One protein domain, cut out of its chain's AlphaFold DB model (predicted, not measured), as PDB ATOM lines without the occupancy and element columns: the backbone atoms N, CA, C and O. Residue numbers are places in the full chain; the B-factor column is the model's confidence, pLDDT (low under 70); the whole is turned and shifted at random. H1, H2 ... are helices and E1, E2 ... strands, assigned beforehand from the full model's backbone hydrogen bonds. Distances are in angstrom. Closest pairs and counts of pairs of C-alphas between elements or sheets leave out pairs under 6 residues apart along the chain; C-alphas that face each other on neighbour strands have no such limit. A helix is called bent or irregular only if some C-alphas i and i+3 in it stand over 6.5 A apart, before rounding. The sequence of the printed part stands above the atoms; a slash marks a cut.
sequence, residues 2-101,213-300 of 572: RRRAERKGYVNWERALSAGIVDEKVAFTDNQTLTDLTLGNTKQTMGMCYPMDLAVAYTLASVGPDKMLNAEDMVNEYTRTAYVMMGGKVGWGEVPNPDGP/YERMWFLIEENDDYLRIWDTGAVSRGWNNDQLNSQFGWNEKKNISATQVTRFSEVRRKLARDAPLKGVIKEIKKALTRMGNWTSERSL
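Overview. This is residues 2 to 101 and 213 to 300 of the 572 residues of an uncharacterized protein of Legionellales bacterium (UniProt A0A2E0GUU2). Helices H2, H3 and H4 fold back and forth, with H7 crossing H3 and H4 and H6 crossing H4; beyond them along the longest axis is a small, strongly twisted sheet of three strands, with H5 over one face and H6 standing up from the opposite one. H1 packs on the first part of H3 and, with its residues 15 to 19, only grazes the sheet. The printed part has 188 residues, with seven named helices and three named strands in the order H1 H2 H3 H4 E1 E2 H5 E3 H6 H7; the sheet runs E1 E2 E3, antiparallel throughout, and the class is mostly helix. It is compact, with a radius of gyration of the C-alphas of 16.9 A, and spans 52 by 37 by 33 A.

Arrangement. Start at H1, residues 13 to 19, which only just touches the hub H3, residues 51 to 63, with 3 pairs of C-alphas within 8 A, closest at Ala 16 and Pro 51, 6.9 A. H2, residues 32 to 46, and H3 form a helical hairpin, closest at C-alphas 38 and 61, 6.8 A, opposite ways at a shallow tilt of 33 degrees, only just short of steep. H3 and H4, residues 77 to 86, form another, closest at C-alphas 52 and 82, 5.0 A, at 15 degrees. In the sheet, E1, residues 91 to 96, pairs with E2, residues 213 to 222, where N 91 and O 218 are 2.9 A apart. E2 bends by 104 degrees at residue 216 and pairs with E3, residues 261 to 263, where N 219 and O 262 are 2.9 A apart. H1 only grazes the sheet. H5, residues 243 to 253, lies over E1 at a height of 9.8 A over the sheet. H6, residues 264 to 274, is on the opposite face and touches H4, closest at C-alphas 81 and 272, 4.8 A. H7, residues 277 to 292, touches H3 about perpendicular at 84 degrees, closest at C-alphas 53 and 287, 5.0 A, and H4 at 83 degrees, closest at C-alphas 83 and 280, 5.7 A. Each O i to N i+4 pair is within hydrogen-bond range in H1, H2, H3, H4 and H7, but 4 of 7 in H5 and 5 of 7 in H6.

Along the chain. Find C-alpha 13 at (281.154, 165.689, 273.097), where H1 begins. H2 is 20.7 A long, H3 18.6 A and E2 19.8 A. H5 and H6 are irregular: C-alphas 247 and 250 are 9.2 A apart, and 266 and 269 are 7.5 A apart. H7, 22.4 A long, ends at C-alpha 292, (281.910, 183.495, 281.004).

Size, cuts and confidence. Residues 102 to 212 are not printed; C-alphas 101 and 213 are 12.2 A apart across the cut. The links H1 to H2, H3 to H4 and E2 to H5 are long. Confidence is under 70 at residues 2 to 4, 101 and 295 to 300.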
ATOM      1  N   ARG A   2     274.732 170.989 290.962       45.78
ATOM      2  CA  ARG A   2     273.309 171.173 290.609       45.78
ATOM      3  C   ARG A   2     273.145 170.860 289.118       45.78
ATOM      4  O   ARG A   2     273.755 171.528 288.285       45.78
ATOM      5  N   ARG A   3     272.374 169.824 288.777       55.06
ATOM      6  CA  ARG A   3     272.084 169.473 287.379       55.06
ATOM      7  C   ARG A   3     271.290 170.629 286.769       55.06
ATOM      8  O   ARG A   3     270.181 170.904 287.216       55.06
ATOM      9  N   ARG A   4     271.872 171.347 285.802       63.53
ATOM     10  CA  ARG A   4     271.114 172.326 285.011       63.53
ATOM     11  C   ARG A   4     269.987 171.586 284.302       63.53
ATOM     12  O   ARG A   4     270.175 170.444 283.879       63.53
ATOM     13  N   ALA A   5     268.847 172.254 284.166       82.06
ATOM     14  CA  ALA A   5     267.811 171.791 283.262       82.06
ATOM     15  C   ALA A   5     268.437 171.572 281.878       82.06
ATOM     16  O   ALA A   5     269.175 172.432 281.379       82.06
ATOM     17  N   GLU A   6     268.185 170.400 281.306       89.06
ATOM     18  CA  GLU A   6     268.560 170.103 279.934       89.06
ATOM     19  C   GLU A   6     267.849 171.109 279.020       89.06
ATOM     20  O   GLU A   6     266.736 171.554 279.317       89.06
ATOM     21  N   ARG A   7     268.508 171.538 277.943       93.12
ATOM     22  CA  ARG A   7     267.889 172.417 276.951       93.12
ATOM     23  C   ARG A   7     267.834 171.722 275.605       93.12
ATOM     24  O   ARG A   7     268.691 170.895 275.299       93.12
ATOM     25  N   LYS A   8     266.825 172.052 274.809       94.56
ATOM     26  CA  LYS A   8     266.719 171.605 273.420       94.56
ATOM     27  C   LYS A   8     267.964 172.004 272.639       94.56
ATOM     28  O   LYS A   8     268.491 173.100 272.828       94.56
ATOM     29  N   GLY A   9     268.427 171.101 271.787       94.50
ATOM     30  CA  GLY A   9     269.637 171.288 270.998       94.50
ATOM     31  C   GLY A   9     270.930 171.072 271.778       94.50
ATOM     32  O   GLY A   9     271.998 171.232 271.198       94.50
ATOM     33  N   TYR A  10     270.883 170.716 273.070       95.94
ATOM     34  CA  TYR A  10     272.102 170.348 273.785       95.94
ATOM     35  C   TYR A  10     272.713 169.076 273.211       95.94
ATOM     36  O   TYR A  10     272.035 168.084 272.950       95.94
ATOM     37  N   VAL A  11     274.033 169.110 273.093       96.38
ATOM     38  CA  VAL A  11     274.864 168.031 272.579       96.38
ATOM     39  C   VAL A  11     275.946 167.689 273.592       96.38
ATOM     40  O   VAL A  11     276.397 168.543 274.357       96.38
ATOM     41  N   ASN A  12     276.333 166.416 273.623       95.88
ATOM     42  CA  ASN A  12     277.536 165.963 274.313       95.88
ATOM     43  C   ASN A  12     278.724 165.939 273.338       95.88
ATOM     44  O   ASN A  12     278.561 166.145 272.134       95.88
ATOM     45  N   TRP A  13     279.915 165.674 273.868       96.81
ATOM     46  CA  TRP A  13     281.154 165.689 273.097       96.81
ATOM     47  C   TRP A  13     281.183 164.644 271.977       96.81
ATOM     48  O   TRP A  13     281.612 164.942 270.872       96.81
ATOM     49  N   GLU A  14     280.679 163.435 272.223       97.06
ATOM     50  CA  GLU A  14     280.677 162.354 271.230       97.06
ATOM     51  C   GLU A  14     279.817 162.705 270.011       97.06
ATOM     52  O   GLU A  14     280.220 162.488 268.871       97.06
ATOM     53  N   ARG A  15     278.641 163.304 270.235       97.38
ATOM     54  CA  ARG A  15     277.782 163.762 269.135       97.38
ATOM     55  C   ARG A  15     278.328 165.017 268.466       97.38
ATOM     56  O   ARG A  15     278.116 165.214 267.276       97.38
ATOM     57  N   ALA A  16     279.017 165.870 269.216       97.94
ATOM     58  CA  ALA A  16     279.723 167.016 268.661       97.94
ATOM     59  C   ALA A  16     280.841 166.571 267.704       97.94
ATOM     60  O   ALA A  16     280.991 167.139 266.621       97.94
ATOM     61  N   LEU A  17     281.573 165.516 268.071       98.06
ATOM     62  CA  LEU A  17     282.603 164.915 267.232       98.06
ATOM     63  C   LEU A  17     281.991 164.325 265.956       98.06
ATOM     64  O   LEU A  17     282.430 164.660 264.859       98.06
ATOM     65  N   SER A  18     280.904 163.550 266.067       97.38
ATOM     66  CA  SER A  18     280.225 162.994 264.883       97.38
ATOM     67  C   SER A  18     279.587 164.059 263.980       97.38
ATOM     68  O   SER A  18     279.476 163.855 262.773       97.38
ATOM     69  N   ALA A  19     279.199 165.216 264.530       97.69
ATOM     70  CA  ALA A  19     278.745 166.367 263.747       97.69
ATOM     71  C   ALA A  19     279.893 167.108 263.039       97.69
ATOM     72  O   ALA A  19     279.639 167.871 262.107       97.69
ATOM     73  N   GLY A  20     281.145 166.922 263.470       97.69
ATOM     74  CA  GLY A  20     282.299 167.696 263.007       97.69
ATOM     75  C   GLY A  20     282.327 169.138 263.520       97.69
ATOM     76  O   GLY A  20     282.786 170.028 262.809       97.69
ATOM     77  N   ILE A  21     281.804 169.392 264.726       97.81
ATOM     78  CA  ILE A  21     281.939 170.696 265.411       97.81
ATOM     79  C   ILE A  21     283.092 170.718 266.428       97.81
ATOM     80  O   ILE A  21     283.373 171.762 267.009       97.81
ATOM     81  N   VAL A  22     283.740 169.573 266.645       98.25
ATOM     82  CA  VAL A  22     285.009 169.386 267.368       98.25
ATOM     83  C   VAL A  22     285.818 168.304 266.633       98.25
ATOM     84  O   VAL A  22     285.268 167.652 265.744       98.25
ATOM     85  N   ASP A  23     287.084 168.108 266.999       98.06
ATOM     86  CA  ASP A  23     287.973 167.085 266.419       98.06
ATOM     87  C   ASP A  23     288.668 166.262 267.524       98.06
ATOM     88  O   ASP A  23     288.578 166.589 268.711       98.06
ATOM     89  N   GLU A  24     289.367 165.199 267.127       97.62
ATOM     90  CA  GLU A  24     290.208 164.347 267.982       97.62
ATOM     91  C   GLU A  24     291.640 164.881 268.128       97.62
ATOM     92  O   GLU A  24     292.453 164.297 268.842       97.62
ATOM     93  N   LYS A  25     291.958 165.993 267.458       97.50
ATOM     94  CA  LYS A  25     293.277 166.632 267.475       97.50
ATOM     95  C   LYS A  25     293.203 168.057 268.001       97.50
ATOM     96  O   LYS A  25     292.161 168.700 267.953       97.50
ATOM     97  N   VAL A  26     294.334 168.569 268.469       96.50
ATOM     98  CA  VAL A  26     294.523 169.990 268.786       96.50
ATOM     99  C   VAL A  26     295.642 170.557 267.918       96.50
ATOM    100  O   VAL A  26     296.528 169.825 267.493       96.50
ATOM    101  N   ALA A  27     295.599 171.851 267.613       96.31
ATOM    102  CA  ALA A  27     296.541 172.460 266.676       96.31
ATOM    103  C   ALA A  27     297.897 172.834 267.304       96.31
ATOM    104  O   ALA A  27     298.849 173.083 266.571       96.31
ATOM    105  N   PHE A  28     297.990 172.938 268.634       94.81
ATOM    106  CA  PHE A  28     299.204 173.419 269.306       94.81
ATOM    107  C   PHE A  28     300.238 172.329 269.615       94.81
ATOM    108  O   PHE A  28     301.354 172.659 270.010       94.81
ATOM    109  N   THR A  29     299.892 171.048 269.479       94.56
ATOM    110  CA  THR A  29     300.798 169.941 269.797       94.56
ATOM    111  C   THR A  29     300.454 168.691 268.993       94.56
ATOM    112  O   THR A  29     299.283 168.387 268.794       94.56
ATOM    113  N   ASP A  30     301.483 167.949 268.583       94.31
ATOM    114  CA  ASP A  30     301.353 166.610 267.991       94.31
ATOM    115  C   ASP A  30     301.482 165.496 269.049       94.31
ATOM    116  O   ASP A  30     301.387 164.306 268.741       94.31
ATOM    117  N   ASN A  31     301.719 165.856 270.315       92.62
ATOM    118  CA  ASN A  31     301.814 164.895 271.404       92.62
ATOM    119  C   ASN A  31     300.415 164.349 271.740       92.62
ATOM    120  O   ASN A  31     299.547 165.083 272.224       92.62
ATOM    121  N   GLN A  32     300.206 163.048 271.514       93.25
ATOM    122  CA  GLN A  32     298.912 162.399 271.737       93.25
ATOM    123  C   GLN A  32     298.449 162.497 273.197       93.25
ATOM    124  O   GLN A  32     297.275 162.752 273.444       93.25
ATOM    125  N   THR A  33     299.353 162.375 274.173       90.25
ATOM    126  CA  THR A  33     299.004 162.503 275.597       90.25
ATOM    127  C   THR A  33     298.498 163.909 275.912       90.25
ATOM    128  O   THR A  33     297.465 164.057 276.559       90.25
ATOM    129  N   LEU A  34     299.169 164.955 275.417       91.69
ATOM    130  CA  LEU A  34     298.698 166.333 275.608       91.69
ATOM    131  C   LEU A  34     297.375 166.596 274.883       91.69
ATOM    132  O   LEU A  34     296.506 167.280 275.430       91.69
ATOM    133  N   THR A  35     297.199 166.024 273.690       94.94
ATOM    134  CA  THR A  35     295.939 166.076 272.936       94.94
ATOM    135  C   THR A  35     294.799 165.468 273.751       94.94
ATOM    136  O   THR A  35     293.815 166.152 274.040       94.94
ATOM    137  N   ASP A  36     294.956 164.227 274.208       94.19
ATOM    138  CA  ASP A  36     293.932 163.492 274.953       94.19
ATOM    139  C   ASP A  36     293.576 164.180 276.271       94.19
ATOM    140  O   ASP A  36     292.400 164.305 276.618       94.19
ATOM    141  N   LEU A  37     294.578 164.676 277.001       91.12
ATOM    142  CA  LEU A  37     294.355 165.408 278.244       91.12
ATOM    143  C   LEU A  37     293.623 166.729 278.002       91.12
ATOM    144  O   LEU A  37     292.715 167.074 278.761       91.12
ATOM    145  N   THR A  38     293.984 167.459 276.945       92.56
ATOM    146  CA  THR A  38     293.343 168.734 276.595       92.56
ATOM    147  C   THR A  38     291.887 168.516 276.205       92.56
ATOM    148  O   THR A  38     290.990 169.169 276.750       92.56
ATOM    149  N   LEU A  39     291.620 167.567 275.304       94.56
ATOM    150  CA  LEU A  39     290.264 167.251 274.862       94.56
ATOM    151  C   LEU A  39     289.436 166.629 275.991       94.56
ATOM    152  O   LEU A  39     288.273 166.993 276.161       94.56
ATOM    153  N   GLY A  40     290.033 165.768 276.817       92.62
ATOM    154  CA  GLY A  40     289.403 165.175 277.995       92.62
ATOM    155  C   GLY A  40     288.976 166.224 279.024       92.62
ATOM    156  O   GLY A  40     287.815 166.238 279.449       92.62
ATOM    157  N   ASN A  41     289.861 167.165 279.364       90.25
ATOM    158  CA  ASN A  41     289.534 168.275 280.267       90.25
ATOM    159  C   ASN A  41     288.458 169.193 279.672       90.25
ATOM    160  O   ASN A  41     287.512 169.578 280.370       90.25
ATOM    161  N   THR A  42     288.551 169.501 278.377       91.69
ATOM    162  CA  THR A  42     287.547 170.307 277.665       91.69
ATOM    163  C   THR A  42     286.180 169.621 277.711       91.69
ATOM    164  O   THR A  42     285.195 170.216 278.158       91.69
ATOM    165  N   LYS A  43     286.119 168.333 277.363       92.94
ATOM    166  CA  LYS A  43     284.919 167.489 277.423       92.94
ATOM    167  C   LYS A  43     284.300 167.457 278.817       92.94
ATOM    168  O   LYS A  43     283.095 167.686 278.953       92.94
ATOM    169  N   GLN A  44     285.101 167.190 279.850       89.75
ATOM    170  CA  GLN A  44     284.631 167.123 281.234       89.75
ATOM    171  C   GLN A  44     284.054 168.464 281.699       89.75
ATOM    172  O   GLN A  44     283.016 168.494 282.369       89.75
ATOM    173  N   THR A  45     284.701 169.571 281.332       88.19
ATOM    174  CA  THR A  45     284.288 170.896 281.797       88.19
ATOM    175  C   THR A  45     283.017 171.374 281.103       88.19
ATOM    176  O   THR A  45     282.097 171.885 281.756       88.19
ATOM    177  N   MET A  46     282.933 171.161 279.790       90.44
ATOM    178  CA  MET A  46     281.774 171.562 279.000       90.44
ATOM    179  C   MET A  46     280.548 170.703 279.322       90.44
ATOM    180  O   MET A  46     279.462 171.233 279.573       90.44
ATOM    181  N   GLY A  47     280.712 169.377 279.380       91.75
ATOM    182  CA  GLY A  47     279.594 168.445 279.510       91.75
ATOM    183  C   GLY A  47     278.578 168.614 278.372       91.75
ATOM    184  O   GLY A  47     278.951 168.783 277.215       91.75
ATOM    185  N   MET A  48     277.282 168.572 278.698       92.50
ATOM    186  CA  MET A  48     276.219 168.868 277.731       92.50
ATOM    187  C   MET A  48     275.946 170.371 277.640       92.50
ATOM    188  O   MET A  48     275.591 171.001 278.642       92.50
ATOM    189  N   CYS A  49     276.044 170.928 276.438       94.88
ATOM    190  CA  CYS A  49     275.750 172.336 276.164       94.88
ATOM    191  C   CYS A  49     275.383 172.546 274.687       94.88
ATOM    192  O   CYS A  49     275.195 171.580 273.949       94.88
ATOM    193  N   TYR A  50     275.205 173.797 274.259       96.88
ATOM    194  CA  TYR A  50     274.872 174.086 272.865       96.88
ATOM    195  C   TYR A  50     276.049 173.777 271.920       96.88
ATOM    196  O   TYR A  50     277.200 173.967 272.318       96.88
ATOM    197  N   PRO A  51     275.787 173.414 270.648       98.06
ATOM    198  CA  PRO A  51     276.819 173.174 269.637       98.06
ATOM    199  C   PRO A  51     277.855 174.298 269.546       98.06
ATOM    200  O   PRO A  51     279.054 174.042 269.504       98.06
ATOM    201  N   MET A  52     277.399 175.554 269.581       98.31
ATOM    202  CA  MET A  52     278.297 176.710 269.519       98.31
ATOM    203  C   MET A  52     279.192 176.832 270.758       98.31
ATOM    204  O   MET A  52     280.337 177.247 270.630       98.31
ATOM    205  N   ASP A  53     278.699 176.456 271.942       96.81
ATOM    206  CA  ASP A  53     279.506 176.488 273.167       96.81
ATOM    207  C   ASP A  53     280.664 175.482 273.053       96.81
ATOM    208  O   ASP A  53     281.809 175.837 273.325       96.81
ATOM    209  N   LEU A  54     280.392 174.258 272.576       96.94
ATOM    210  CA  LEU A  54     281.422 173.236 272.341       96.94
ATOM    211  C   LEU A  54     282.425 173.641 271.261       96.94
ATOM    212  O   LEU A  54     283.622 173.506 271.483       96.94
ATOM    213  N   ALA A  55     281.959 174.159 270.122       98.25
ATOM    214  CA  ALA A  55     282.843 174.552 269.027       98.25
ATOM    215  C   ALA A  55     283.784 175.701 269.425       98.25
ATOM    216  O   ALA A  55     284.965 175.687 269.076       98.25
ATOM    217  N   VAL A  56     283.284 176.678 270.190       97.25
ATOM    218  CA  VAL A  56     284.103 177.769 270.742       97.25
ATOM    219  C   VAL A  56     285.105 177.233 271.761       97.25
ATOM    220  O   VAL A  56     286.282 177.578 271.691       97.25
ATOM    221  N   ALA A  57     284.668 176.361 272.674       95.62
ATOM    222  CA  ALA A  57     285.545 175.748 273.663       95.62
ATOM    223  C   ALA A  57     286.674 174.935 273.022       95.62
ATOM    224  O   ALA A  57     287.837 175.121 273.363       95.62
ATOM    225  N   TYR A  58     286.338 174.092 272.047       97.38
ATOM    226  CA  TYR A  58     287.312 173.332 271.277       97.38
ATOM    227  C   TYR A  58     288.256 174.248 270.489       97.38
ATOM    228  O   TYR A  58     289.459 174.029 270.509       97.38
ATOM    229  N   THR A  59     287.749 175.314 269.858       97.62
ATOM    230  CA  THR A  59     288.596 176.284 269.140       97.62
ATOM    231  C   THR A  59     289.624 176.928 270.074       97.62
ATOM    232  O   THR A  59     290.798 177.002 269.728       97.62
ATOM    233  N   LEU A  60     289.201 177.347 271.271       95.31
ATOM    234  CA  LEU A  60     290.086 177.907 272.296       95.31
ATOM    235  C   LEU A  60     291.095 176.881 272.829       95.31
ATOM    236  O   LEU A  60     292.269 177.200 272.974       95.31
ATOM    237  N   ALA A  61     290.657 175.651 273.097       94.12
ATOM    238  CA  ALA A  61     291.537 174.579 273.551       94.12
ATOM    239  C   ALA A  61     292.560 174.180 272.470       94.12
ATOM    240  O   ALA A  61     293.719 173.908 272.765       94.12
ATOM    241  N   SER A  62     292.151 174.182 271.201       96.31
ATOM    242  CA  SER A  62     292.968 173.731 270.075       96.31
ATOM    243  C   SER A  62     294.099 174.702 269.726       96.31
ATOM    244  O   SER A  62     295.162 174.261 269.295       96.31
ATOM    245  N   VAL A  63     293.925 176.012 269.951       95.56
ATOM    246  CA  VAL A  63     294.998 176.996 269.706       95.56
ATOM    247  C   VAL A  63     296.096 177.005 270.771       95.56
ATOM    248  O   VAL A  63     297.179 177.521 270.493       95.56
ATOM    249  N   GLY A  64     295.845 176.404 271.936       92.38
ATOM    250  CA  GLY A  64     296.828 176.232 273.004       92.38
ATOM    251  C   GLY A  64     296.922 177.393 274.006       92.38
ATOM    252  O   GLY A  64     296.180 178.374 273.905       92.38
ATOM    253  N   PRO A  65     297.833 177.274 274.990       89.44
ATOM    254  CA  PRO A  65     297.909 178.147 276.165       89.44
ATOM    255  C   PRO A  65     298.256 179.607 275.873       89.44
ATOM    256  O   PRO A  65     297.700 180.510 276.496       89.44
ATOM    257  N   ASP A  66     299.127 179.847 274.895       87.62
ATOM    258  CA  ASP A  66     299.705 181.175 274.651       87.62
ATOM    259  C   ASP A  66     298.902 182.017 273.651       87.62
ATOM    260  O   ASP A  66     299.274 183.144 273.316       87.62
ATOM    261  N   LYS A  67     297.794 181.474 273.130       91.12
ATOM    262  CA  LYS A  67     296.979 182.139 272.113       91.12
ATOM    263  C   LYS A  67     295.651 182.597 272.690       91.12
ATOM    264  O   LYS A  67     294.847 181.813 273.184       91.12
ATOM    265  N   MET A  68     295.391 183.890 272.533       92.06
ATOM    266  CA  MET A  68     294.077 184.473 272.762       92.06
ATOM    267  C   MET A  68     293.446 184.877 271.435       92.06
ATOM    268  O   MET A  68     294.104 185.470 270.580       92.06
ATOM    269  N   LEU A  69     292.159 184.586 271.287       94.06
ATOM    270  CA  LEU A  69     291.387 184.813 270.071       94.06
ATOM    271  C   LEU A  69     290.263 185.806 270.342       94.06
ATOM    272  O   LEU A  69     289.584 185.709 271.365       94.06
ATOM    273  N   ASN A  70     290.010 186.731 269.422       94.25
ATOM    274  CA  ASN A  70     288.736 187.447 269.407       94.25
ATOM    275  C   ASN A  70     287.645 186.586 268.725       94.25
ATOM    276  O   ASN A  70     287.897 185.486 268.231       94.25
ATOM    277  N   ALA A  71     286.401 187.066 268.708       95.19
ATOM    278  CA  ALA A  71     285.288 186.308 268.132       95.19
ATOM    279  C   ALA A  71     285.396 186.126 266.607       95.19
ATOM    280  O   ALA A  71     284.868 185.158 266.062       95.19
ATOM    281  N   GLU A  72     286.034 187.069 265.918       96.19
ATOM    282  CA  GLU A  72     286.311 187.019 264.488       96.19
ATOM    283  C   GLU A  72     287.389 185.963 264.166       96.19
ATOM    284  O   GLU A  72     287.215 185.202 263.215       96.19
ATOM    285  N   ASP A  73     288.424 185.836 265.003       96.81
ATOM    286  CA  ASP A  73     289.488 184.825 264.883       96.81
ATOM    287  C   ASP A  73     288.953 183.397 265.102       96.81
ATOM    288  O   ASP A  73     289.485 182.428 264.565       96.81
ATOM    289  N   MET A  74     287.872 183.251 265.876       97.56
ATOM    290  CA  MET A  74     287.213 181.963 266.131       97.56
ATOM    291  C   MET A  74     286.325 181.480 264.977       97.56
ATOM    292  O   MET A  74     285.725 180.404 265.073       97.56
ATOM    293  N   VAL A  75     286.185 182.245 263.889       98.12
ATOM    294  CA  VAL A  75     285.399 181.802 262.734       98.12
ATOM    295  C   VAL A  75     286.191 180.768 261.932       98.12
ATOM    296  O   VAL A  75     287.096 181.102 261.174       98.12
ATOM    297  N   ASN A  76     285.785 179.507 262.034       97.88
ATOM    298  CA  ASN A  76     286.400 178.364 261.361       97.88
ATOM    299  C   ASN A  76     285.319 177.347 260.931       97.88
ATOM    300  O   ASN A  76     284.122 177.617 261.070       97.88
ATOM    301  N   GLU A  77     285.704 176.193 260.368       98.00
ATOM    302  CA  GLU A  77     284.740 175.157 259.946       98.00
ATOM    303  C   GLU A  77     283.869 174.671 261.119       98.00
ATOM    304  O   GLU A  77     282.658 174.504 260.952       98.00
ATOM    305  N   TYR A  78     284.448 174.528 262.314       98.44
ATOM    306  CA  TYR A  78     283.762 174.044 263.512       98.44
ATOM    307  C   TYR A  78     282.664 175.005 263.977       98.44
ATOM    308  O   TYR A  78     281.509 174.607 264.143       98.44
ATOM    309  N   THR A  79     282.982 176.295 264.132       98.62
ATOM    310  CA  THR A  79     282.008 177.307 264.572       98.62
ATOM    311  C   THR A  79     280.968 177.616 263.497       98.62
ATOM    312  O   THR A  79     279.807 177.871 263.821       98.62
ATOM    313  N   ARG A  80     281.317 177.508 262.209       98.62
ATOM    314  CA  ARG A  80     280.352 177.588 261.098       98.62
ATOM    315  C   ARG A  80     279.377 176.414 261.091       98.62
ATOM    316  O   ARG A  80     278.174 176.624 260.967       98.62
ATOM    317  N   THR A  81     279.873 175.196 261.277       98.50
ATOM    318  CA  THR A  81     279.033 173.996 261.380       98.50
ATOM    319  C   THR A  81     278.114 174.090 262.596       98.50
ATOM    320  O   THR A  81     276.905 173.882 262.488       98.50
ATOM    321  N   ALA A  82     278.651 174.510 263.744       98.50
ATOM    322  CA  ALA A  82     277.857 174.737 264.941       98.50
ATOM    323  C   ALA A  82     276.788 175.817 264.730       98.50
ATOM    324  O   ALA A  82     275.678 175.669 265.230       98.50
ATOM    325  N   TYR A  83     277.077 176.876 263.968       98.56
ATOM    326  CA  TYR A  83     276.090 177.899 263.615       98.56
ATOM    327  C   TYR A  83     274.916 177.315 262.818       98.56
ATOM    328  O   TYR A  83     273.764 177.612 263.139       98.56
ATOM    329  N   VAL A  84     275.188 176.450 261.833       98.19
ATOM    330  CA  VAL A  84     274.142 175.743 261.071       98.19
ATOM    331  C   VAL A  84     273.263 174.919 262.014       98.19
ATOM    332  O   VAL A  84     272.037 175.013 261.956       98.19
ATOM    333  N   MET A  85     273.874 174.183 262.947       98.38
ATOM    334  CA  MET A  85     273.132 173.418 263.953       98.38
ATOM    335  C   MET A  85     272.298 174.324 264.864       98.38
ATOM    336  O   MET A  85     271.138 174.019 265.117       98.38
ATOM    337  N   MET A  86     272.836 175.469 265.298       97.94
ATOM    338  CA  MET A  86     272.115 176.460 266.112       97.94
ATOM    339  C   MET A  86     270.876 177.045 265.418       97.94
ATOM    340  O   MET A  86     270.010 177.597 266.099       97.94
ATOM    341  N   GLY A  87     270.756 176.901 264.094       96.75
ATOM    342  CA  GLY A  87     269.532 177.209 263.353       96.75
ATOM    343  C   GLY A  87     268.346 176.303 263.711       96.75
ATOM    344  O   GLY A  87     267.209 176.631 263.379       96.75
ATOM    345  N   GLY A  88     268.587 175.183 264.399       97.06
ATOM    346  CA  GLY A  88     267.549 174.265 264.861       97.06
ATOM    347  C   GLY A  88     267.029 173.301 263.797       97.06
ATOM    348  O   GLY A  88     266.120 172.530 264.077       97.06
ATOM    349  N   LYS A  89     267.584 173.346 262.581       97.62
ATOM    350  CA  LYS A  89     267.206 172.486 261.445       97.62
ATOM    351  C   LYS A  89     267.934 171.138 261.446       97.62
ATOM    352  O   LYS A  89     267.430 170.167 260.906       97.62
ATOM    353  N   VAL A  90     269.106 171.070 262.078       98.06
ATOM    354  CA  VAL A  90     269.888 169.832 262.199       98.06
ATOM    355  C   VAL A  90     269.455 169.086 263.461       98.06
ATOM    356  O   VAL A  90     269.619 169.607 264.569       98.06
ATOM    357  N   GLY A  91     268.912 167.881 263.295       97.50
ATOM    358  CA  GLY A  91     268.441 167.017 264.377       97.50
ATOM    359  C   GLY A  91     269.341 165.806 264.624       97.50
ATOM    360  O   GLY A  91     270.030 165.344 263.720       97.50
ATOM    361  N   TRP A  92     269.322 165.269 265.847       97.69
ATOM    362  CA  TRP A  92     269.923 163.978 266.207       97.69
ATOM    363  C   TRP A  92     268.854 162.987 266.660       97.69
ATOM    364  O   TRP A  92     268.071 163.284 267.566       97.69
ATOM    365  N   GLY A  93     268.843 161.788 266.086       96.00
ATOM    366  CA  GLY A  93     267.864 160.758 266.426       96.00
ATOM    367  C   GLY A  93     267.907 159.580 265.467       96.00
ATOM    368  O   GLY A  93     268.757 159.534 264.583       96.00
ATOM    369  N   GLU A  94     267.010 158.615 265.668       94.50
ATOM    370  CA  GLU A  94     266.774 157.569 264.670       94.50
ATOM    371  C   GLU A  94     265.895 158.123 263.552       94.50
ATOM    372  O   GLU A  94     264.789 158.584 263.824       94.50
ATOM    373  N   VAL A  95     266.350 158.019 262.314       92.75
ATOM    374  CA  VAL A  95     265.612 158.384 261.097       92.75
ATOM    375  C   VAL A  95     265.625 157.209 260.123       92.75
ATOM    376  O   VAL A  95     266.523 156.371 260.220       92.75
ATOM    377  N   PRO A  96     264.655 157.111 259.198       90.50
ATOM    378  CA  PRO A  96     264.764 156.183 258.078       90.50
ATOM    379  C   PRO A  96     266.094 156.392 257.341       90.50
ATOM    380  O   PRO A  96     266.470 157.532 257.071       90.50
ATOM    381  N   ASN A  97     266.819 155.309 257.056       89.25
ATOM    382  CA  ASN A  97     268.081 155.376 256.324       89.25
ATOM    383  C   ASN A  97     267.827 155.858 254.880       89.25
ATOM    384  O   ASN A  97     267.162 155.133 254.133       89.25
ATOM    385  N   PRO A  98     268.358 157.027 254.469       88.88
ATOM    386  CA  PRO A  98     268.156 157.555 253.119       88.88
ATOM    387  C   PRO A  98     268.829 156.709 252.028       88.88
ATOM    388  O   PRO A  98     268.386 156.737 250.885       88.88
ATOM    389  N   ASP A  99     269.836 155.902 252.383       85.38
ATOM    390  CA  ASP A  99     270.516 154.972 251.469       85.38
ATOM    391  C   ASP A  99     269.886 153.571 251.469       85.38
ATOM    392  O   ASP A  99     270.373 152.654 250.802       85.38
ATOM    393  N   GLY A 100     268.838 153.363 252.273       77.38
ATOM    394  CA  GLY A 100     268.142 152.087 252.341       77.38
ATOM    395  C   GLY A 100     267.537 151.729 250.978       77.38
ATOM    396  O   GLY A 100     266.970 152.604 250.320       77.38
ATOM    397  N   PRO A 101     267.611 150.459 250.535       64.44
ATOM    398  CA  PRO A 101     267.000 150.051 249.279       64.44
ATOM    399  C   PRO A 101     265.494 150.322 249.329       64.44
ATOM    400  O   PRO A 101     264.755 149.750 250.136       64.44
ATOM    401  N   TYR A 213     266.214 151.949 260.383       87.38
ATOM    402  CA  TYR A 213     266.437 153.200 261.070       87.38
ATOM    403  C   TYR A 213     267.923 153.299 261.372       87.38
ATOM    404  O   TYR A 213     268.550 152.350 261.844       87.38
ATOM    405  N   GLU A 214     268.481 154.467 261.106       92.88
ATOM    406  CA  GLU A 214     269.842 154.796 261.476       92.88
ATOM    407  C   GLU A 214     269.827 155.963 262.450       92.88
ATOM    408  O   GLU A 214     269.073 156.928 262.302       92.88
ATOM    409  N   ARG A 215     270.671 155.873 263.478       95.38
ATOM    410  CA  ARG A 215     270.847 156.942 264.450       95.38
ATOM    411  C   ARG A 215     271.955 157.879 263.988       95.38
ATOM    412  O   ARG A 215     273.129 157.542 264.110       95.38
ATOM    413  N   MET A 216     271.582 159.058 263.501       96.81
ATOM    414  CA  MET A 216     272.524 159.994 262.884       96.81
ATOM    415  C   MET A 216     272.122 161.463 263.061       96.81
ATOM    416  O   MET A 216     271.065 161.785 263.608       96.81
ATOM    417  N   TRP A 217     272.999 162.359 262.596       98.12
ATOM    418  CA  TRP A 217     272.676 163.765 262.375       98.12
ATOM    419  C   TRP A 217     271.944 163.912 261.045       98.12
ATOM    420  O   TRP A 217     272.476 163.528 260.002       98.12
ATOM    421  N   PHE A 218     270.748 164.486 261.079       97.81
ATOM    422  CA  PHE A 218     269.856 164.541 259.929       97.81
ATOM    423  C   PHE A 218     269.287 165.943 259.707       97.81
ATOM    424  O   PHE A 218     269.244 166.785 260.611       97.81
ATOM    425  N   LEU A 219     268.821 166.158 258.485       98.31
ATOM    426  CA  LEU A 219     267.926 167.234 258.075       98.31
ATOM    427  C   LEU A 219     266.682 166.598 257.443       98.31
ATOM    428  O   LEU A 219     266.749 165.459 256.982       98.31
ATOM    429  N   ILE A 220     265.561 167.319 257.440       96.69
ATOM    430  CA  ILE A 220     264.313 166.863 256.815       96.69
ATOM    431  C   ILE A 220     263.862 167.913 255.816       96.69
ATOM    432  O   ILE A 220     263.623 169.051 256.214       96.69
ATOM    433  N   GLU A 221     263.777 167.535 254.548       96.19
ATOM    434  CA  GLU A 221     263.333 168.395 253.457       96.19
ATOM    435  C   GLU A 221     261.810 168.582 253.485       96.19
ATOM    436  O   GLU A 221     261.032 167.621 253.511       96.19
ATOM    437  N   GLU A 222     261.389 169.843 253.474       93.50
ATOM    438  CA  GLU A 222     259.997 170.268 253.416       93.50
ATOM    439  C   GLU A 222     259.900 171.597 252.645       93.50
ATOM    440  O   GLU A 222     260.475 172.605 253.053       93.50
ATOM    441  N   ASN A 223     259.144 171.613 251.540       91.69
ATOM    442  CA  ASN A 223     258.873 172.813 250.729       91.69
ATOM    443  C   ASN A 223     260.141 173.591 250.299       91.69
ATOM    444  O   ASN A 223     260.226 174.799 250.520       91.69
ATOM    445  N   ASP A 224     261.123 172.903 249.706       92.25
ATOM    446  CA  ASP A 224     262.412 173.467 249.253       92.25
ATOM    447  C   ASP A 224     263.306 174.059 250.370       92.25
ATOM    448  O   ASP A 224     264.297 174.742 250.094       92.25
ATOM    449  N   ASP A 225     262.996 173.786 251.639       95.25
ATOM    450  CA  ASP A 225     263.823 174.126 252.800       95.25
ATOM    451  C   ASP A 225     263.930 172.917 253.750       95.25
ATOM    452  O   ASP A 225     263.383 171.844 253.503       95.25
ATOM    453  N   TYR A 226     264.662 173.075 254.849       96.75
ATOM    454  CA  TYR A 226     264.727 172.093 255.920       96.75
ATOM    455  C   TYR A 226     263.818 172.469 257.089       96.75
ATOM    456  O   TYR A 226     263.891 173.583 257.626       96.75
ATOM    457  N   LEU A 227     263.032 171.494 257.540       95.81
ATOM    458  CA  LEU A 227     262.173 171.597 258.709       95.81
ATOM    459  C   LEU A 227     262.989 171.921 259.966       95.81
ATOM    460  O   LEU A 227     264.079 171.396 260.213       95.81
ATOM    461  N   ARG A 228     262.437 172.792 260.812       96.00
ATOM    462  CA  ARG A 228     263.035 173.118 262.105       96.00
ATOM    463  C   ARG A 228     262.706 172.028 263.125       96.00
ATOM    464  O   ARG A 228     261.584 171.944 263.611       96.00
ATOM    465  N   ILE A 229     263.713 171.247 263.497       96.12
ATOM    466  CA  ILE A 229     263.612 170.152 264.469       96.12
ATOM    467  C   ILE A 229     263.555 170.671 265.908       96.12
ATOM    468  O   ILE A 229     262.910 170.070 266.764       96.12
ATOM    469  N   TRP A 230     264.237 171.779 266.202       96.12
ATOM    470  CA  TRP A 230     264.297 172.304 267.562       96.12
ATOM    471  C   TRP A 230     264.455 173.822 267.649       96.12
ATOM    472  O   TRP A 230     264.901 174.521 266.736       96.12
ATOM    473  N   ASP A 231     264.073 174.352 268.803       93.69
ATOM    474  CA  ASP A 231     264.259 175.733 269.222       93.69
ATOM    475  C   ASP A 231     264.999 175.782 270.563       93.69
ATOM    476  O   ASP A 231     265.252 174.759 271.186       93.69
ATOM    477  N   THR A 232     265.410 176.961 271.023       89.38
ATOM    478  CA  THR A 232     266.076 177.070 272.327       89.38
ATOM    479  C   THR A 232     265.039 177.071 273.447       89.38
ATOM    480  O   THR A 232     264.289 178.033 273.586       89.38
ATOM    481  N   GLY A 233     265.036 176.048 274.300       91.69
ATOM    482  CA  GLY A 233     264.086 175.931 275.412       91.69
ATOM    483  C   GLY A 233     264.547 174.919 276.456       91.69
ATOM    484  O   GLY A 233     265.450 174.133 276.185       91.69
ATOM    485  N   ALA A 234     263.978 174.957 277.663       92.12
ATOM    486  CA  ALA A 234     264.222 173.930 278.681       92.12
ATOM    487  C   ALA A 234     263.416 172.659 278.365       92.12
ATOM    488  O   ALA A 234     262.302 172.757 277.857       92.12
ATOM    489  N   VAL A 235     263.967 171.483 278.674       92.38
ATOM    490  CA  VAL A 235     263.339 170.176 278.421       92.38
ATOM    491  C   VAL A 235     263.564 169.195 279.560       92.38
ATOM    492  O   VAL A 235     264.433 169.374 280.417       92.38
ATOM    493  N   SER A 236     262.752 168.140 279.552       89.19
ATOM    494  CA  SER A 236     262.962 166.964 280.381       89.19
ATOM    495  C   SER A 236     264.241 166.225 279.978       89.19
ATOM    496  O   SER A 236     264.781 166.378 278.878       89.19
ATOM    497  N   ARG A 237     264.739 165.409 280.908       87.50
ATOM    498  CA  ARG A 237     265.965 164.642 280.708       87.50
ATOM    499  C   ARG A 237     265.798 163.643 279.562       87.50
ATOM    500  O   ARG A 237     264.854 162.860 279.574       87.50
ATOM    501  N   GLY A 238     266.754 163.617 278.637       88.00
ATOM    502  CA  GLY A 238     266.791 162.654 277.534       88.00
ATOM    503  C   GLY A 238     266.053 163.090 276.269       88.00
ATOM    504  O   GLY A 238     266.120 162.368 275.279       88.00
ATOM    505  N   TRP A 239     265.432 164.275 276.257       94.19
ATOM    506  CA  TRP A 239     264.805 164.850 275.059       94.19
ATOM    507  C   TRP A 239     265.790 164.919 273.878       94.19
ATOM    508  O   TRP A 239     265.448 164.589 272.747       94.19
ATOM    509  N   ASN A 240     267.063 165.250 274.136       94.25
ATOM    510  CA  ASN A 240     268.068 165.316 273.074       94.25
ATOM    511  C   ASN A 240     268.551 163.939 272.581       94.25
ATOM    512  O   ASN A 240     269.404 163.891 271.698       94.25
ATOM    513  N   ASN A 241     268.098 162.811 273.142       92.75
ATOM    514  CA  ASN A 241     268.527 161.485 272.676       92.75
ATOM    515  C   ASN A 241     267.901 161.101 271.337       92.75
ATOM    516  O   ASN A 241     268.559 160.432 270.544       92.75
ATOM    517  N   ASP A 242     266.663 161.521 271.101       93.06
ATOM    518  CA  ASP A 242     265.963 161.377 269.828       93.06
ATOM    519  C   ASP A 242     265.085 162.615 269.642       93.06
ATOM    520  O   ASP A 242     263.938 162.668 270.093       93.06
ATOM    521  N   GLN A 243     265.675 163.653 269.052       94.25
ATOM    522  CA  GLN A 243     265.026 164.949 268.865       94.25
ATOM    523  C   GLN A 243     263.853 164.848 267.893       94.25
ATOM    524  O   GLN A 243     262.893 165.597 268.034       94.25
ATOM    525  N   LEU A 244     263.893 163.890 266.964       91.69
ATOM    526  CA  LEU A 244     262.801 163.643 266.037       91.69
ATOM    527  C   LEU A 244     261.568 163.119 266.764       91.69
ATOM    528  O   LEU A 244     260.499 163.726 266.724       91.69
ATOM    529  N   ASN A 245     261.742 162.014 267.493       90.50
ATOM    530  CA  ASN A 245     260.670 161.414 268.273       90.50
ATOM    531  C   ASN A 245     260.169 162.368 269.364       90.50
ATOM    532  O   ASN A 245     258.993 162.363 269.701       90.50
ATOM    533  N   SER A 246     261.050 163.200 269.918       89.88
ATOM    534  CA  SER A 246     260.663 164.150 270.962       89.88
ATOM    535  C   SER A 246     259.940 165.391 270.431       89.88
ATOM    536  O   SER A 246     259.266 166.060 271.213       89.88
ATOM    537  N   GLN A 247     260.091 165.716 269.143       89.56
ATOM    538  CA  GLN A 247     259.430 166.854 268.505       89.56
ATOM    539  C   GLN A 247     258.063 166.473 267.923       89.56
ATOM    540  O   GLN A 247     257.108 167.216 268.125       89.56
ATOM    541  N   PHE A 248     257.964 165.324 267.249       87.75
ATOM    542  CA  PHE A 248     256.753 164.894 266.529       87.75
ATOM    543  C   PHE A 248     256.002 163.749 267.237       87.75
ATOM    544  O   PHE A 248     254.857 163.423 266.941       87.75
ATOM    545  N   GLY A 249     256.630 163.104 268.221       86.50
ATOM    546  CA  GLY A 249     256.106 161.872 268.805       86.50
ATOM    547  C   GLY A 249     256.331 160.654 267.903       86.50
ATOM    548  O   GLY A 249     256.773 160.742 266.757       86.50
ATOM    549  N   TRP A 250     256.020 159.473 268.443       76.88
ATOM    550  CA  TRP A 250     256.313 158.202 267.773       76.88
ATOM    551  C   TRP A 250     255.472 157.964 266.513       76.88
ATOM    552  O   TRP A 250     255.960 157.379 265.550       76.88
ATOM    553  N   ASN A 251     254.216 158.420 266.510       75.12
ATOM    554  CA  ASN A 251     253.301 158.204 265.388       75.12
ATOM    555  C   ASN A 251     253.660 159.073 264.180       75.12
ATOM    556  O   ASN A 251     253.699 158.567 263.065       75.12
ATOM    557  N   GLU A 252     253.964 160.353 264.391       75.81
ATOM    558  CA  GLU A 252     254.271 161.276 263.293       75.81
ATOM    559  C   GLU A 252     255.644 161.000 262.672       75.81
ATOM    560  O   GLU A 252     255.806 161.140 261.463       75.81
ATOM    561  N   LYS A 253     256.613 160.504 263.457       78.12
ATOM    562  CA  LYS A 253     257.926 160.065 262.955       78.12
ATOM    563  C   LYS A 253     257.819 159.038 261.819       78.12
ATOM    564  O   LYS A 253     258.673 159.027 260.938       78.12
ATOM    565  N   LYS A 254     256.789 158.185 261.827       76.56
ATOM    566  CA  LYS A 254     256.570 157.169 260.783       76.56
ATOM    567  C   LYS A 254     256.147 157.754 259.439       76.56
ATOM    568  O   LYS A 254     256.282 157.071 258.432       76.56
ATOM    569  N   ASN A 255     255.653 158.990 259.425       83.19
ATOM    570  CA  ASN A 255     255.207 159.660 258.204       83.19
ATOM    571  C   ASN A 255     256.360 160.328 257.444       83.19
ATOM    572  O   ASN A 255     256.138 160.891 256.377       83.19
ATOM    573  N   ILE A 256     257.577 160.299 257.992       86.19
ATOM    574  CA  ILE A 256     258.759 160.903 257.381       86.19
ATOM    575  C   ILE A 256     259.359 159.870 256.437       86.19
ATOM    576  O   ILE A 256     259.789 158.804 256.883       86.19
ATOM    577  N   SER A 257     259.375 160.161 255.138       85.62
ATOM    578  CA  SER A 257     259.939 159.233 254.158       85.62
ATOM    579  C   SER A 257     261.472 159.280 254.181       85.62
ATOM    580  O   SER A 257     262.075 160.313 254.475       85.62
ATOM    581  N   ALA A 258     262.120 158.174 253.804       86.81
ATOM    582  CA  ALA A 258     263.574 158.134 253.639       86.81
ATOM    583  C   ALA A 258     264.082 159.158 252.607       86.81
ATOM    584  O   ALA A 258     265.164 159.705 252.780       86.81
ATOM    585  N   THR A 259     263.284 159.482 251.582       87.50
ATOM    586  CA  THR A 259     263.657 160.465 250.551       87.50
ATOM    587  C   THR A 259     263.604 161.909 251.044       87.50
ATOM    588  O   THR A 259     264.157 162.779 250.388       87.50
ATOM    589  N   GLN A 260     262.934 162.183 252.169       91.94
ATOM    590  CA  GLN A 260     262.944 163.506 252.806       91.94
ATOM    591  C   GLN A 260     264.144 163.693 253.739       91.94
ATOM    592  O   GLN A 260     264.398 164.804 254.193       91.94
ATOM    593  N   VAL A 261     264.852 162.617 254.088       94.19
ATOM    594  CA  VAL A 261     265.952 162.661 255.050       94.19
ATOM    595  C   VAL A 261     267.260 162.925 254.314       94.19
ATOM    596  O   VAL A 261     267.682 162.136 253.479       94.19
ATOM    597  N   THR A 262     267.961 163.993 254.687       96.69
ATOM    598  CA  THR A 262     269.331 164.250 254.219       96.69
ATOM    599  C   THR A 262     270.314 163.960 255.346       96.69
ATOM    600  O   THR A 262     270.147 164.461 256.469       96.69
ATOM    601  N   ARG A 263     271.388 163.206 255.071       97.44
ATOM    602  CA  ARG A 263     272.467 163.039 256.053       97.44
ATOM    603  C   ARG A 263     273.172 164.373 256.244       97.44
ATOM    604  O   ARG A 263     273.669 164.973 255.290       97.44
ATOM    605  N   PHE A 264     273.301 164.829 257.489       98.00
ATOM    606  CA  PHE A 264     273.983 166.098 257.741       98.00
ATOM    607  C   PHE A 264     275.434 166.066 257.241       98.00
ATOM    608  O   PHE A 264     275.898 167.057 256.690       98.00
ATOM    609  N   SER A 265     276.129 164.930 257.361       97.00
ATOM    610  CA  SER A 265     277.517 164.745 256.914       97.00
ATOM    611  C   SER A 265     277.743 165.029 255.425       97.00
ATOM    612  O   SER A 265     278.818 165.513 255.069       97.00
ATOM    613  N   GLU A 266     276.752 164.785 254.567       96.81
ATOM    614  CA  GLU A 266     276.850 164.982 253.114       96.81
ATOM    615  C   GLU A 266     276.786 166.461 252.734       96.81
ATOM    616  O   GLU A 266     277.545 166.943 251.891       96.81
ATOM    617  N   VAL A 267     275.913 167.214 253.406       97.56
ATOM    618  CA  VAL A 267     275.669 168.633 253.113       97.56
ATOM    619  C   VAL A 267     276.408 169.587 254.053       97.56
ATOM    620  O   VAL A 267     276.488 170.786 253.775       97.56
ATOM    621  N   ARG A 268     277.020 169.077 255.134       97.31
ATOM    622  CA  ARG A 268     277.685 169.849 256.202       97.31
ATOM    623  C   ARG A 268     278.621 170.920 255.660       97.31
ATOM    624  O   ARG A 268     278.496 172.091 256.007       97.31
ATOM    625  N   ARG A 269     279.574 170.518 254.812       96.75
ATOM    626  CA  ARG A 269     280.622 171.411 254.291       96.75
ATOM    627  C   ARG A 269     280.043 172.544 253.449       96.75
ATOM    628  O   ARG A 269     280.547 173.663 253.521       96.75
ATOM    629  N   LYS A 270     278.995 172.258 252.670       97.69
ATOM    630  CA  LYS A 270     278.278 173.261 251.875       97.69
ATOM    631  C   LYS A 270     277.576 174.254 252.803       97.69
ATOM    632  O   LYS A 270     277.885 175.438 252.761       97.69
ATOM    633  N   LEU A 271     276.754 173.762 253.734       97.56
ATOM    634  CA  LEU A 271     276.015 174.608 254.678       97.56
ATOM    635  C   LEU A 271     276.938 175.473 255.555       97.56
ATOM    636  O   LEU A 271     276.662 176.650 255.776       97.56
ATOM    637  N   ALA A 272     278.057 174.924 256.035       97.56
ATOM    638  CA  ALA A 272     279.035 175.666 256.833       97.56
ATOM    639  C   ALA A 272     279.738 176.773 256.021       97.56
ATOM    640  O   ALA A 272     280.003 177.866 256.538       97.56
ATOM    641  N   ARG A 273     280.030 176.518 254.740       97.62
ATOM    642  CA  ARG A 273     280.605 177.515 253.825       97.62
ATOM    643  C   ARG A 273     279.625 178.658 253.564       97.62
ATOM    644  O   ARG A 273     280.031 179.816 253.628       97.62
ATOM    645  N   ASP A 274     278.357 178.318 253.365       97.75
ATOM    646  CA  ASP A 274     277.280 179.264 253.064       97.75
ATOM    647  C   ASP A 274     276.807 180.043 254.311       97.75
ATOM    648  O   ASP A 274     276.091 181.040 254.202       97.75
ATOM    649  N   ALA A 275     277.241 179.638 255.512       97.62
ATOM    650  CA  ALA A 275     276.887 180.304 256.759       97.62
ATOM    651  C   ALA A 275     277.329 181.789 256.769       97.62
ATOM    652  O   ALA A 275     278.521 182.094 256.593       97.62
ATOM    653  N   PRO A 276     276.410 182.739 257.043       98.00
ATOM    654  CA  PRO A 276     276.714 184.164 257.027       98.00
ATOM    655  C   PRO A 276     277.660 184.540 258.170       98.00
ATOM    656  O   PRO A 276     277.315 184.432 259.347       98.00
ATOM    657  N   LEU A 277     278.828 185.088 257.820       97.75
ATOM    658  CA  LEU A 277     279.900 185.444 258.760       97.75
ATOM    659  C   LEU A 277     279.411 186.274 259.962       97.75
ATOM    660  O   LEU A 277     279.729 185.968 261.110       97.75
ATOM    661  N   LYS A 278     278.583 187.299 259.710       97.62
ATOM    662  CA  LYS A 278     278.005 188.152 260.765       97.62
ATOM    663  C   LYS A 278     277.139 187.357 261.752       97.62
ATOM    664  O   LYS A 278     277.134 187.665 262.942       97.62
ATOM    665  N   GLY A 279     276.412 186.351 261.263       97.69
ATOM    666  CA  GLY A 279     275.601 185.454 262.083       97.69
ATOM    667  C   GLY A 279     276.464 184.549 262.958       97.69
ATOM    668  O   GLY A 279     276.219 184.462 264.161       97.69
ATOM    669  N   VAL A 280     277.516 183.961 262.379       98.25
ATOM    670  CA  VAL A 280     278.470 183.098 263.097       98.25
ATOM    671  C   VAL A 280     279.128 183.864 264.249       98.25
ATOM    672  O   VAL A 280     279.040 183.437 265.397       98.25
ATOM    673  N   ILE A 281     279.680 185.054 263.982       97.00
ATOM    674  CA  ILE A 281     280.316 185.907 265.005       97.00
ATOM    675  C   ILE A 281     279.332 186.266 266.131       97.00
ATOM    676  O   ILE A 281     279.702 186.291 267.307       97.00
ATOM    677  N   LYS A 282     278.066 186.548 265.795       96.50
ATOM    678  CA  LYS A 282     277.029 186.857 266.789       96.50
ATOM    679  C   LYS A 282     276.780 185.676 267.730       96.50
ATOM    680  O   LYS A 282     276.662 185.886 268.936       96.50
ATOM    681  N   GLU A 283     276.709 184.456 267.205       97.31
ATOM    682  CA  GLU A 283     276.528 183.256 268.028       97.31
ATOM    683  C   GLU A 283     277.779 182.905 268.843       97.31
ATOM    684  O   GLU A 283     277.637 182.551 270.014       97.31
ATOM    685  N   ILE A 284     278.987 183.113 268.302       97.00
ATOM    686  CA  ILE A 284     280.247 182.998 269.060       97.00
ATOM    687  C   ILE A 284     280.217 183.935 270.277       97.00
ATOM    688  O   ILE A 284     280.418 183.498 271.408       97.00
ATOM    689  N   LYS A 285     279.866 185.215 270.092       94.12
ATOM    690  CA  LYS A 285     279.768 186.197 271.194       94.12
ATOM    691  C   LYS A 285     278.741 185.787 272.257       94.12
ATOM    692  O   LYS A 285     278.982 185.961 273.455       94.12
ATOM    693  N   LYS A 286     277.608 185.204 271.848       94.12
ATOM    694  CA  LYS A 286     276.622 184.645 272.788       94.12
ATOM    695  C   LYS A 286     277.179 183.444 273.553       94.12
ATOM    696  O   LYS A 286     276.934 183.355 274.754       94.12
ATOM    697  N   ALA A 287     277.909 182.548 272.890       94.50
ATOM    698  CA  ALA A 287     278.546 181.397 273.526       94.50
ATOM    699  C   ALA A 287     279.589 181.829 274.560       94.50
ATOM    700  O   ALA A 287     279.488 181.442 275.721       94.50
ATOM    701  N   LEU A 288     280.489 182.744 274.193       92.44
ATOM    702  CA  LEU A 288     281.471 183.338 275.105       92.44
ATOM    703  C   LEU A 288     280.797 183.998 276.317       92.44
ATOM    704  O   LEU A 288     281.224 183.799 277.450       92.44
ATOM    705  N   THR A 289     279.691 184.717 276.103       89.19
ATOM    706  CA  THR A 289     278.903 185.306 277.203       89.19
ATOM    707  C   THR A 289     278.299 184.235 278.111       89.19
ATOM    708  O   THR A 289     278.317 184.378 279.333       89.19
ATOM    709  N   ARG A 290     277.758 183.146 277.545       89.62
ATOM    710  CA  ARG A 290     277.233 182.021 278.334       89.62
ATOM    711  C   ARG A 290     278.338 181.365 279.150       89.62
ATOM    712  O   ARG A 290     278.132 181.185 280.343       89.62
ATOM    713  N   MET A 291     279.465 181.033 278.522       88.75
ATOM    714  CA  MET A 291     280.618 180.373 279.143       88.75
ATOM    715  C   MET A 291     281.268 181.242 280.227       88.75
ATOM    716  O   MET A 291     281.579 180.739 281.301       88.75
ATOM    717  N   GLY A 292     281.394 182.553 280.002       83.31
ATOM    718  CA  GLY A 292     281.910 183.495 281.004       83.31
ATOM    719  C   GLY A 292     281.006 183.652 282.232       83.31
ATOM    720  O   GLY A 292     281.491 183.944 283.317       83.31
ATOM    721  N   ASN A 293     279.700 183.404 282.084       80.62
ATOM    722  CA  ASN A 293     278.727 183.407 283.184       80.62
ATOM    723  C   ASN A 293     278.557 182.028 283.846       80.62
ATOM    724  O   ASN A 293     277.613 181.810 284.614       80.62
ATOM    725  N   TRP A 294     279.393 181.043 283.516       78.75
ATOM    726  CA  TRP A 294     279.397 179.792 284.264       78.75
ATOM    727  C   TRP A 294     279.942 180.034 285.675       78.75
ATOM    728  O   TRP A 294     280.690 180.975 285.916       78.75
ATOM    729  N   THR A 295     279.495 179.221 286.635       57.66
ATOM    730  CA  THR A 295     279.961 179.303 288.030       57.66
ATOM    731  C   THR A 295     281.488 179.278 288.071       57.66
ATOM    732  O   THR A 295     282.086 178.646 287.207       57.66
ATOM    733  N   SER A 296     282.108 179.929 289.059       56.78
ATOM    734  CA  SER A 296     283.568 180.122 289.159       56.78
ATOM    735  C   SER A 296     284.401 178.861 288.891       56.78
ATOM    736  O   SER A 296     285.430 178.957 288.234       56.78
ATOM    737  N   GLU A 297     283.920 177.676 289.285       56.72
ATOM    738  CA  GLU A 297     284.557 176.372 289.012       56.72
ATOM    739  C   GLU A 297     284.633 175.972 287.520       56.72
ATOM    740  O   GLU A 297     285.384 175.075 287.161       56.72
ATOM    741  N   ARG A 298     283.841 176.596 286.640       55.25
ATOM    742  CA  ARG A 298     283.799 176.354 285.185       55.25
ATOM    743  C   ARG A 298     283.997 177.629 284.364       55.25
ATOM    744  O   ARG A 298     283.645 177.658 283.185       55.25
ATOM    745  N   SER A 299     284.492 178.702 284.976       60.19
ATOM    746  CA  SER A 299     284.878 179.919 284.260       60.19
ATOM    747  C   SER A 299     286.092 179.602 283.382       60.19
ATOM    748  O   SER A 299     287.234 179.794 283.786       60.19
ATOM    749  N   LEU A 300     285.828 179.095 282.183       63.25
ATOM    750  CA  LEU A 300     286.836 178.566 281.265       63.25
ATOM    751  C   LEU A 300     287.596 179.629 280.490       63.25
ATOM    752  O   LEU A 300     288.551 179.297 279.801       63.25
TER     753      LEU A 300